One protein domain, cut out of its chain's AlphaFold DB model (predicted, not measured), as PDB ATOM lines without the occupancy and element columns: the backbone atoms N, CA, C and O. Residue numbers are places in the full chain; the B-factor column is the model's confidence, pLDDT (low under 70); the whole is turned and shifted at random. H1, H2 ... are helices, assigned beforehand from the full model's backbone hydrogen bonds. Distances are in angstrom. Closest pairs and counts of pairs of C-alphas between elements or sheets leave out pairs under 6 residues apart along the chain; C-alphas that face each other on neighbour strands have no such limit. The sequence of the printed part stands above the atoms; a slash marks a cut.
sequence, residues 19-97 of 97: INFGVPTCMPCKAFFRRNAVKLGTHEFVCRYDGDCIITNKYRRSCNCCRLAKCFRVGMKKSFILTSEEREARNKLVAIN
ATOM      1  N   ILE A  19     181.549 185.075  97.104       95.75
ATOM      2  CA  ILE A  19     182.466 186.104  96.620       95.75
ATOM      3  C   ILE A  19     183.678 185.390  96.022       95.75
ATOM      4  O   ILE A  19     184.454 184.764  96.740       95.75
ATOM      5  N   ASN A  20     183.853 185.458  94.703       97.00
ATOM      6  CA  ASN A  20     185.042 184.917  94.045       97.00
ATOM      7  C   ASN A  20     185.750 186.035  93.293       97.00
ATOM      8  O   ASN A  20     185.131 186.745  92.500       97.00
ATOM      9  N   PHE A  21     187.056 186.163  93.528       97.69
ATOM     10  CA  PHE A  21     187.880 187.220  92.938       97.69
ATOM     11  C   PHE A  21     187.347 188.632  93.242       97.69
ATOM     12  O   PHE A  21     187.470 189.530  92.420       97.69
ATOM     13  N   GLY A  22     186.740 188.816  94.420       96.94
ATOM     14  CA  GLY A  22     186.269 190.111  94.918       96.94
ATOM     15  C   GLY A  22     184.779 190.404  94.726       96.94
ATOM     16  O   GLY A  22     184.314 191.388  95.285       96.94
ATOM     17  N   VAL A  23     184.020 189.575  93.993       97.25
ATOM     18  CA  VAL A  23     182.599 189.863  93.693       97.25
ATOM     19  C   VAL A  23     181.692 188.620  93.696       97.25
ATOM     20  O   VAL A  23     182.178 187.506  93.447       97.25
ATOM     21  N   PRO A  24     180.370 188.771  93.946       97.31
ATOM     22  CA  PRO A  24     179.413 187.664  93.899       97.31
ATOM     23  C   PRO A  24     179.349 187.007  92.515       97.31
ATOM     24  O   PRO A  24     179.000 187.632  91.509       97.31
ATOM     25  N   THR A  25     179.688 185.718  92.438       98.12
ATOM     26  CA  THR A  25     179.708 184.975  91.166       98.12
ATOM     27  C   THR A  25     179.274 183.520  91.303       98.12
ATOM     28  O   THR A  25     179.419 182.891  92.348       98.12
ATOM     29  N   CYS A  26     178.744 182.970  90.208       98.06
ATOM     30  CA  CYS A  26     178.425 181.549  90.072       98.06
ATOM     31  C   CYS A  26     179.687 180.710  89.795       98.06
ATOM     32  O   CYS A  26     180.714 181.230  89.333       98.06
ATOM     33  N   MET A  27     179.597 179.388  89.992       97.69
ATOM     34  CA  MET A  27     180.711 178.455  89.749       97.69
ATOM     35  C   MET A  27     181.296 178.561  88.324       97.69
ATOM     36  O   MET A  27     182.522 178.642  88.184       97.69
ATOM     37  N   PRO A  28     180.485 178.639  87.247       98.38
ATOM     38  CA  PRO A  28     181.036 178.728  85.897       98.38
ATOM     39  C   PRO A  28     181.798 180.029  85.634       98.38
ATOM     40  O   PRO A  28     182.801 180.001  84.925       98.38
ATOM     41  N   CYS A  29     181.355 181.169  86.179       98.69
ATOM     42  CA  CYS A  29     182.063 182.447  86.022       98.69
ATOM     43  C   CYS A  29     183.344 182.501  86.857       98.69
ATOM     44  O   CYS A  29     184.359 182.970  86.346       98.69
ATOM     45  N   LYS A  30     183.349 181.916  88.063       98.25
ATOM     46  CA  LYS A  30     184.571 181.683  88.850       98.25
ATOM     47  C   LYS A  30     185.617 180.907  88.040       98.25
ATOM     48  O   LYS A  30     186.751 181.356  87.888       98.25
ATOM     49  N   ALA A  31     185.247 179.740  87.510       98.31
ATOM     50  CA  ALA A  31     186.170 178.885  86.760       98.31
ATOM     51  C   ALA A  31     186.602 179.504  85.420       98.31
ATOM     52  O   ALA A  31     187.731 179.298  84.972       98.31
ATOM     53  N   PHE A  32     185.708 180.250  84.769       98.50
ATOM     54  CA  PHE A  32     186.016 180.978  83.546       98.50
ATOM     55  C   PHE A  32     187.046 182.083  83.794       98.50
ATOM     56  O   PHE A  32     188.061 182.111  83.103       98.50
ATOM     57  N   PHE A  33     186.832 182.935  84.800       98.44
ATOM     58  CA  PHE A  33     187.748 184.031  85.107       98.44
ATOM     59  C   PHE A  33     189.138 183.518  85.487       98.44
ATOM     60  O   PHE A  33     190.122 183.933  84.886       98.44
ATOM     61  N   ARG A  34     189.223 182.521  86.381       97.56
ATOM     62  CA  ARG A  34     190.505 181.919  86.792       97.56
ATOM     63  C   ARG A  34     191.363 181.444  85.614       97.56
ATOM     64  O   ARG A  34     192.577 181.548  85.675       97.56
ATOM     65  N   ARG A  35     190.740 180.898  84.564       96.31
ATOM     66  CA  ARG A  35     191.448 180.376  83.380       96.31
ATOM     67  C   ARG A  35     191.825 181.450  82.363       96.31
ATOM     68  O   ARG A  35     192.736 181.226  81.577       96.31
ATOM     69  N   ASN A  36     191.103 182.568  82.337       97.38
ATOM     70  CA  ASN A  36     191.176 183.521  81.229       97.38
ATOM     71  C   ASN A  36     191.564 184.942  81.651       97.38
ATOM     72  O   ASN A  36     191.738 185.777  80.777       97.38
ATOM     73  N   ALA A  37     191.738 185.243  82.942       96.56
ATOM     74  CA  ALA A  37     192.038 186.598  83.423       96.56
ATOM     75  C   ALA A  37     193.263 187.253  82.755       96.56
ATOM     76  O   ALA A  37     193.301 188.469  82.607       96.56
ATOM     77  N   VAL A  38     194.245 186.466  82.320       93.62
ATOM     78  CA  VAL A  38     195.446 186.967  81.627       93.62
ATOM     79  C   VAL A  38     195.266 187.136  80.116       93.62
ATOM     80  O   VAL A  38     196.159 187.641  79.452       93.62
ATOM     81  N   LYS A  39     194.125 186.705  79.566       92.44
ATOM     82  CA  LYS A  39     193.870 186.658  78.121       92.44
ATOM     83  C   LYS A  39     193.093 187.864  77.590       92.44
ATOM     84  O   LYS A  39     192.860 187.946  76.391       92.44
ATOM     85  N   LEU A  40     192.649 188.794  78.439       88.38
ATOM     86  CA  LEU A  40     191.945 189.982  77.942       88.38
ATOM     87  C   LEU A  40     192.894 190.815  77.067       88.38
ATOM     88  O   LEU A  40     193.991 191.141  77.504       88.38
ATOM     89  N   GLY A  41     192.456 191.162  75.855       86.25
ATOM     90  CA  GLY A  41     193.261 191.928  74.899       86.25
ATOM     91  C   GLY A  41     194.223 191.086  74.057       86.25
ATOM     92  O   GLY A  41     194.925 191.643  73.218       86.25
ATOM     93  N   THR A  42     194.255 189.758  74.229       92.25
ATOM     94  CA  THR A  42     194.989 188.876  73.311       92.25
ATOM     95  C   THR A  42     194.143 188.540  72.083       92.25
ATOM     96  O   THR A  42     192.912 188.606  72.110       92.25
ATOM     97  N   HIS A  43     194.800 188.112  71.004       87.69
ATOM     98  CA  HIS A  43     194.138 187.676  69.769       87.69
ATOM     99  C   HIS A  43     193.210 186.457  69.971       87.69
ATOM    100  O   HIS A  43     192.291 186.243  69.187       87.69
ATOM    101  N   GLU A  44     193.403 185.673  71.041       86.12
ATOM    102  CA  GLU A  44     192.516 184.557  71.412       86.12
ATOM    103  C   GLU A  44     191.149 185.027  71.945       86.12
ATOM    104  O   GLU A  44     190.204 184.239  72.035       86.12
ATOM    105  N   PHE A  45     191.035 186.296  72.346       90.75
ATOM    106  CA  PHE A  45     189.888 186.852  73.061       90.75
ATOM    107  C   PHE A  45     189.261 188.016  72.291       90.75
ATOM    108  O   PHE A  45     189.085 189.116  72.806       90.75
ATOM    109  N   VAL A  46     188.878 187.734  71.046       93.94
ATOM    110  CA  VAL A  46     188.224 188.682  70.133       93.94
ATOM    111  C   VAL A  46     186.713 188.438  70.096       93.94
ATOM    112  O   VAL A  46     186.245 187.295  70.076       93.94
ATOM    113  N   CYS A  47     185.927 189.515  70.127       96.00
ATOM    114  CA  CYS A  47     184.485 189.443  69.908       96.00
ATOM    115  C   CYS A  47     184.193 189.260  68.413       96.00
ATOM    116  O   CYS A  47     184.812 189.917  67.586       96.00
ATOM    117  N   ARG A  48     183.233 188.397  68.062       94.56
ATOM    118  CA  ARG A  48     182.776 188.200  66.670       94.56
ATOM    119  C   ARG A  48     181.579 189.089  66.287       94.56
ATOM    120  O   ARG A  48     180.981 188.881  65.241       94.56
ATOM    121  N   TYR A  49     181.219 190.010  67.173       93.81
ATOM    122  CA  TYR A  49     180.102 190.953  67.074       93.81
ATOM    123  C   TYR A  49     180.619 192.341  67.503       93.81
ATOM    124  O   TYR A  49     181.826 192.571  67.487       93.81
ATOM    125  N   ASP A  50     179.754 193.211  68.021       94.94
ATOM    126  CA  ASP A  50     180.062 194.624  68.314       94.94
ATOM    127  C   ASP A  50     180.759 194.883  69.666       94.94
ATOM    128  O   ASP A  50     180.896 196.014  70.124       94.94
ATOM    129  N   GLY A  51     181.243 193.831  70.333       94.75
ATOM    130  CA  GLY A  51     181.991 193.967  71.597       94.75
ATOM    131  C   GLY A  51     181.140 194.229  72.849       94.75
ATOM    132  O   GLY A  51     181.693 194.420  73.934       94.75
ATOM    133  N   ASP A  52     179.815 194.158  72.743       95.69
ATOM    134  CA  ASP A  52     178.858 194.496  73.804       95.69
ATOM    135  C   ASP A  52     177.853 193.368  74.121       95.69
ATOM    136  O   ASP A  52     176.821 193.598  74.752       95.69
ATOM    137  N   CYS A  53     178.170 192.122  73.740       97.44
ATOM    138  CA  CYS A  53     177.243 190.995  73.838       97.44
ATOM    139  C   CYS A  53     176.590 190.865  75.222       97.44
ATOM    140  O   CYS A  53     177.265 190.862  76.259       97.44
ATOM    141  N   ILE A  54     175.277 190.624  75.233       97.06
ATOM    142  CA  ILE A  54     174.514 190.384  76.457       97.06
ATOM    143  C   ILE A  54     174.964 189.065  77.103       97.06
ATOM    144  O   ILE A  54     174.805 187.975  76.552       97.06
ATOM    145  N   ILE A  55     175.497 189.157  78.322       98.25
ATOM    146  CA  ILE A  55     175.961 187.998  79.092       98.25
ATOM    147  C   ILE A  55     174.931 187.635  80.163       98.25
ATOM    148  O   ILE A  55     174.877 188.276  81.212       98.25
ATOM    149  N   THR A  56     174.176 186.564  79.910       97.94
ATOM    150  CA  THR A  56     173.261 185.899  80.860       97.94
ATOM    151  C   THR A  56     173.661 184.435  81.065       97.94
ATOM    152  O   THR A  56     174.547 183.928  80.374       97.94
ATOM    153  N   ASN A  57     173.003 183.704  81.969       96.69
ATOM    154  CA  ASN A  57     173.229 182.265  82.150       96.69
ATOM    155  C   ASN A  57     173.092 181.491  80.820       96.69
ATOM    156  O   ASN A  57     173.918 180.627  80.518       96.69
ATOM    157  N   LYS A  58     172.113 181.880  79.991       96.75
ATOM    158  CA  LYS A  58     171.838 181.280  78.679       96.75
ATOM    159  C   LYS A  58     172.902 181.629  77.631       96.75
ATOM    160  O   LYS A  58     173.319 180.752  76.884       96.75
ATOM    161  N   TYR A  59     173.381 182.876  77.604       95.12
ATOM    162  CA  TYR A  59     174.231 183.391  76.515       95.12
ATOM    163  C   TYR A  59     175.715 183.578  76.874       95.12
ATOM    164  O   TYR A  59     176.533 183.898  76.018       95.12
ATOM    165  N   ARG A  60     176.132 183.295  78.117       96.62
ATOM    166  CA  ARG A  60     177.535 183.430  78.568       96.62
ATOM    167  C   ARG A  60     178.552 182.549  77.831       96.62
ATOM    168  O   ARG A  60     179.742 182.653  78.106       96.62
ATOM    169  N   ARG A  61     178.128 181.626  76.969       95.81
ATOM    170  CA  ARG A  61     179.038 180.816  76.139       95.81
ATOM    171  C   ARG A  61     179.209 181.380  74.727       95.81
ATOM    172  O   ARG A  61     180.147 180.982  74.051       95.81
ATOM    173  N   SER A  62     178.348 182.308  74.310       96.06
ATOM    174  CA  SER A  62     178.327 182.836  72.943       96.06
ATOM    175  C   SER A  62     179.504 183.760  72.645       96.06
ATOM    176  O   SER A  62     179.949 183.841  71.507       96.06
ATOM    177  N   CYS A  63     180.033 184.450  73.658       97.31
ATOM    178  CA  CYS A  63     181.165 185.351  73.484       97.31
ATOM    179  C   CYS A  63     182.082 185.337  74.711       97.31
ATOM    180  O   CYS A  63     181.781 185.935  75.748       97.31
ATOM    181  N   ASN A  64     183.227 184.662  74.581       96.69
ATOM    182  CA  ASN A  64     184.246 184.640  75.629       96.69
ATOM    183  C   ASN A  64     184.818 186.045  75.870       96.69
ATOM    184  O   ASN A  64     184.901 186.452  77.027       96.69
ATOM    185  N   CYS A  65     185.103 186.810  74.806       97.56
ATOM    186  CA  CYS A  65     185.583 188.195  74.885       97.56
ATOM    187  C   CYS A  65     184.708 189.066  75.798       97.56
ATOM    188  O   CYS A  65     185.159 189.513  76.855       97.56
ATOM    189  N   CYS A  66     183.427 189.223  75.457       98.00
ATOM    190  CA  CYS A  66     182.496 190.053  76.222       98.00
ATOM    191  C   CYS A  66     182.250 189.515  77.634       98.00
ATOM    192  O   CYS A  66     182.074 190.293  78.573       98.00
ATOM    193  N   ARG A  67     182.290 188.189  77.829       98.50
ATOM    194  CA  ARG A  67     182.196 187.604  79.169       98.50
ATOM    195  C   ARG A  67     183.379 187.993  80.046       98.50
ATOM    196  O   ARG A  67     183.158 188.368  81.194       98.50
ATOM    197  N   LEU A  68     184.608 187.908  79.538       98.44
ATOM    198  CA  LEU A  68     185.797 188.281  80.306       98.44
ATOM    199  C   LEU A  68     185.858 189.786  80.541       98.44
ATOM    200  O   LEU A  68     186.114 190.204  81.667       98.44
ATOM    201  N   ALA A  69     185.521 190.592  79.533       97.94
ATOM    202  CA  ALA A  69     185.370 192.033  79.698       97.94
ATOM    203  C   ALA A  69     184.337 192.365  80.790       97.94
ATOM    204  O   ALA A  69     184.604 193.178  81.673       97.94
ATOM    205  N   LYS A  70     183.180 191.680  80.811       98.44
ATOM    206  CA  LYS A  70     182.179 191.850  81.875       98.44
ATOM    207  C   LYS A  70     182.702 191.402  83.241       98.44
ATOM    208  O   LYS A  70     182.450 192.116  84.201       98.44
ATOM    209  N   CYS A  71     183.455 190.299  83.345       98.69
ATOM    210  CA  CYS A  71     184.105 189.891  84.599       98.69
ATOM    211  C   CYS A  71     184.936 191.029  85.210       98.69
ATOM    212  O   CYS A  71     184.773 191.335  86.389       98.69
ATOM    213  N   PHE A  72     185.787 191.680  84.413       98.38
ATOM    214  CA  PHE A  72     186.583 192.814  84.885       98.38
ATOM    215  C   PHE A  72     185.731 194.042  85.201       98.38
ATOM    216  O   PHE A  72     185.893 194.630  86.265       98.38
ATOM    217  N   ARG A  73     184.777 194.388  84.328       97.94
ATOM    218  CA  ARG A  73     183.874 195.538  84.506       97.94
ATOM    219  C   ARG A  73     183.053 195.465  85.794       97.94
ATOM    220  O   ARG A  73     182.807 196.498  86.400       97.94
ATOM    221  N   VAL A  74     182.649 194.268  86.226       98.00
ATOM    222  CA  VAL A  74     181.934 194.101  87.504       98.00
ATOM    223  C   VAL A  74     182.863 194.049  88.717       98.00
ATOM    224  O   VAL A  74     182.359 193.986  89.828       98.00
ATOM    225  N   GLY A  75     184.187 194.066  88.527       98.19
ATOM    226  CA  GLY A  75     185.175 194.167  89.604       98.19
ATOM    227  C   GLY A  75     185.938 192.884  89.945       98.19
ATOM    228  O   GLY A  75     186.581 192.842  90.993       98.19
ATOM    229  N   MET A  76     185.906 191.834  89.111       98.56
ATOM    230  CA  MET A  76     186.732 190.643  89.363       98.56
ATOM    231  C   MET A  76     188.228 190.982  89.262       98.56
ATOM    232  O   MET A  76     188.695 191.498  88.246       98.56
ATOM    233  N   LYS A  77     189.002 190.655  90.302       97.75
ATOM    234  CA  LYS A  77     190.426 191.001  90.418       97.75
ATOM    235  C   LYS A  77     191.326 189.823  90.056       97.75
ATOM    236  O   LYS A  77     191.314 188.793  90.730       97.75
ATOM    237  N   LYS A  78     192.166 189.994  89.028       96.25
ATOM    238  CA  LYS A  78     193.172 188.985  88.638       96.25
ATOM    239  C   LYS A  78     194.214 188.729  89.732       96.25
ATOM    240  O   LYS A  78     194.726 187.626  89.810       96.25
ATOM    241  N   SER A  79     194.474 189.712  90.598       95.88
ATOM    242  CA  SER A  79     195.412 189.596  91.724       95.88
ATOM    243  C   SER A  79     194.978 188.593  92.796       95.88
ATOM    244  O   SER A  79     195.768 188.258  93.662       95.88
ATOM    245  N   PHE A  80     193.732 188.109  92.759       95.62
ATOM    246  CA  PHE A  80     193.249 187.058  93.665       95.62
ATOM    247  C   PHE A  80     193.448 185.649  93.069       95.62
ATOM    248  O   PHE A  80     192.953 184.660  93.612       95.62
ATOM    249  N   ILE A  81     194.102 185.543  91.907       95.31
ATOM    250  CA  ILE A  81     194.518 184.276  91.303       95.31
ATOM    251  C   ILE A  81     195.955 184.020  91.743       95.31
ATOM    252  O   ILE A  81     196.815 184.857  91.488       95.31
ATOM    253  N   LEU A  82     196.192 182.857  92.359       92.69
ATOM    254  CA  LEU A  82     197.533 182.460  92.787       92.69
ATOM    255  C   LEU A  82     198.502 182.428  91.606       92.69
ATOM    256  O   LEU A  82     198.156 181.901  90.539       92.69
ATOM    257  N   THR A  83     199.712 182.925  91.827       90.75
ATOM    258  CA  THR A  83     200.805 182.799  90.864       90.75
ATOM    259  C   THR A  83     201.254 181.341  90.716       90.75
ATOM    260  O   THR A  83     200.819 180.442  91.450       90.75
ATOM    261  N   SER A  84     202.114 181.077  89.731       89.31
ATOM    262  CA  SER A  84     202.770 179.775  89.564       89.31
ATOM    263  C   SER A  84     203.477 179.340  90.845       89.31
ATOM    264  O   SER A  84     203.283 178.207  91.286       89.31
ATOM    265  N   GLU A  85     204.210 180.265  91.457       93.25
ATOM    266  CA  GLU A  85     205.042 180.055  92.640       93.25
ATOM    267  C   GLU A  85     204.168 179.792  93.874       93.25
ATOM    268  O   GLU A  85     204.362 178.803  94.580       93.25
ATOM    269  N   GLU A  86     203.137 180.613  94.097       93.56
ATOM    270  CA  GLU A  86     202.197 180.439  95.215       93.56
ATOM    271  C   GLU A  86     201.423 179.119  95.111       93.56
ATOM    272  O   GLU A  86     201.175 178.432  96.109       93.56
ATOM    273  N   ARG A  87     201.035 178.732  93.889       91.75
ATOM    274  CA  ARG A  87     200.367 177.454  93.639       91.75
ATOM    275  C   ARG A  87     201.291 176.280  93.941       91.75
ATOM    276  O   ARG A  87     200.825 175.303  94.525       91.75
ATOM    277  N   GLU A  88     202.560 176.358  93.549       94.56
ATOM    278  CA  GLU A  88     203.547 175.320  93.844       94.56
ATOM    279  C   GLU A  88     203.783 175.191  95.354       94.56
ATOM    280  O   GLU A  88     203.707 174.084  95.889       94.56
ATOM    281  N   ALA A  89     203.972 176.313  96.055       93.94
ATOM    282  CA  ALA A  89     204.133 176.336  97.507       93.94
ATOM    283  C   ALA A  89     202.940 175.682  98.223       93.94
ATOM    284  O   ALA A  89     203.114 174.803  99.067       93.94
ATOM    285  N   ARG A  90     201.711 176.032  97.824       92.75
ATOM    286  CA  ARG A  90     200.498 175.412  98.374       92.75
ATOM    287  C   ARG A  90     200.425 173.915  98.079       92.75
ATOM    288  O   ARG A  90     200.026 173.150  98.949       92.75
ATOM    289  N   ASN A  91     200.771 173.489  96.866       92.88
ATOM    290  CA  ASN A  91     200.728 172.073  96.504       92.88
ATOM    291  C   ASN A  91     201.718 171.247  97.342       92.88
ATOM    292  O   ASN A  91     201.366 170.148  97.756       92.88
ATOM    293  N   LYS A  92     202.907 171.790  97.647       94.19
ATOM    294  CA  LYS A  92     203.871 171.159  98.566       94.19
ATOM    295  C   LYS A  92     203.289 171.005  99.972       94.19
ATOM    296  O   LYS A  92     203.378 169.927 100.537       94.19
ATOM    297  N   LEU A  93     202.633 172.043 100.498       92.81
ATOM    298  CA  LEU A  93     201.975 171.984 101.811       92.81
ATOM    299  C   LEU A  93     200.865 170.926 101.868       92.81
ATOM    300  O   LEU A  93     200.727 170.238 102.870       92.81
ATOM    301  N   VAL A  94     200.072 170.788 100.801       91.25
ATOM    302  CA  VAL A  94     199.009 169.770 100.733       91.25
ATOM    303  C   VAL A  94     199.582 168.359 100.621       91.25
ATOM    304  O   VAL A  94     199.002 167.452 101.187       91.25
ATOM    305  N   ALA A  95     200.707 168.164  99.930       88.12
ATOM    306  CA  ALA A  95     201.325 166.845  99.765       88.12
ATOM    307  C   ALA A  95     201.999 166.297 101.039       88.12
ATOM    308  O   ALA A  95     202.384 165.131 101.065       88.12
ATOM    309  N   ILE A  96     202.187 167.140 102.058       85.44
ATOM    310  CA  ILE A  96     202.794 166.774 103.347       85.44
ATOM    311  C   ILE A  96     201.722 166.382 104.386       85.44
ATOM    312  O   ILE A  96     202.059 165.756 105.389       85.44
ATOM    313  N   ASN A  97     200.451 166.727 104.146       58.75
ATOM    314  CA  ASN A  97     199.305 166.369 104.993       58.75
ATOM    315  C   ASN A  97     198.552 165.164 104.425       58.75
ATOM    316  O   ASN A  97     197.965 164.420 105.240       58.75
TER     317      ASN A  97
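What this domain is: This is residues 19 to 97 of the 97 residues of the protein "Hypothetical protein" of Rotaria sp. Silwood2 (UniProt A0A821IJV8). Two short helices, H1 and H2, cross at about a right angle to make the core of a small body, and a third helix, H3, sticks out from that body as an arm toward the last residue, with residues 83 to 89 and 91 to 97 standing free. A long loop, residues 37 to 63, joins H1 to H2, and a small turn begins the printed part, where residues 19 to 20 pair antiparallel with residues 23 to 24. The printed part has 79 residues with three named helices, in the order H1, H2, H3, and no named strand; the class is all helix, though only 32 residues are in named elements. The whole is loose, with a radius of gyration of the C-alphas of 14.6 A, and elongated, spanning 49 by 26 by 18 A.

How they stand to each other: H1, residues 27 to 36, touches H2, residues 64 to 73. Their closest C-alphas are those of Phe 33 and Leu 68, 6.7 A apart. Their lines are about perpendicular, at 81 degrees. H3, residues 84 to 95, is apart from both H1 and H2. In H1, H2 and H3, every O i to N i+4 pair is within hydrogen-bond range.

Where its parts are: H1 begins at C-alpha 27, at (180.711, 178.455, 89.749), and is 14.4 A long from first to last C-alpha. H2 is 14.1 A long. H3, the longest, measures 16.5 A and ends at C-alpha 95, at (201.325, 166.845, 99.765).

The domain as a whole: The C-alphas farthest apart are those of Asp 50 and Ile 96, 50.2 A. The body without the free stretches spans 39 by 25 by 18 A. The link from H1 to H2 is long, and that from H2 to H3 is short. The printed part has no cut. The mean pLDDT of the printed part is 94.8; residue 97, the chain's last, is under 70.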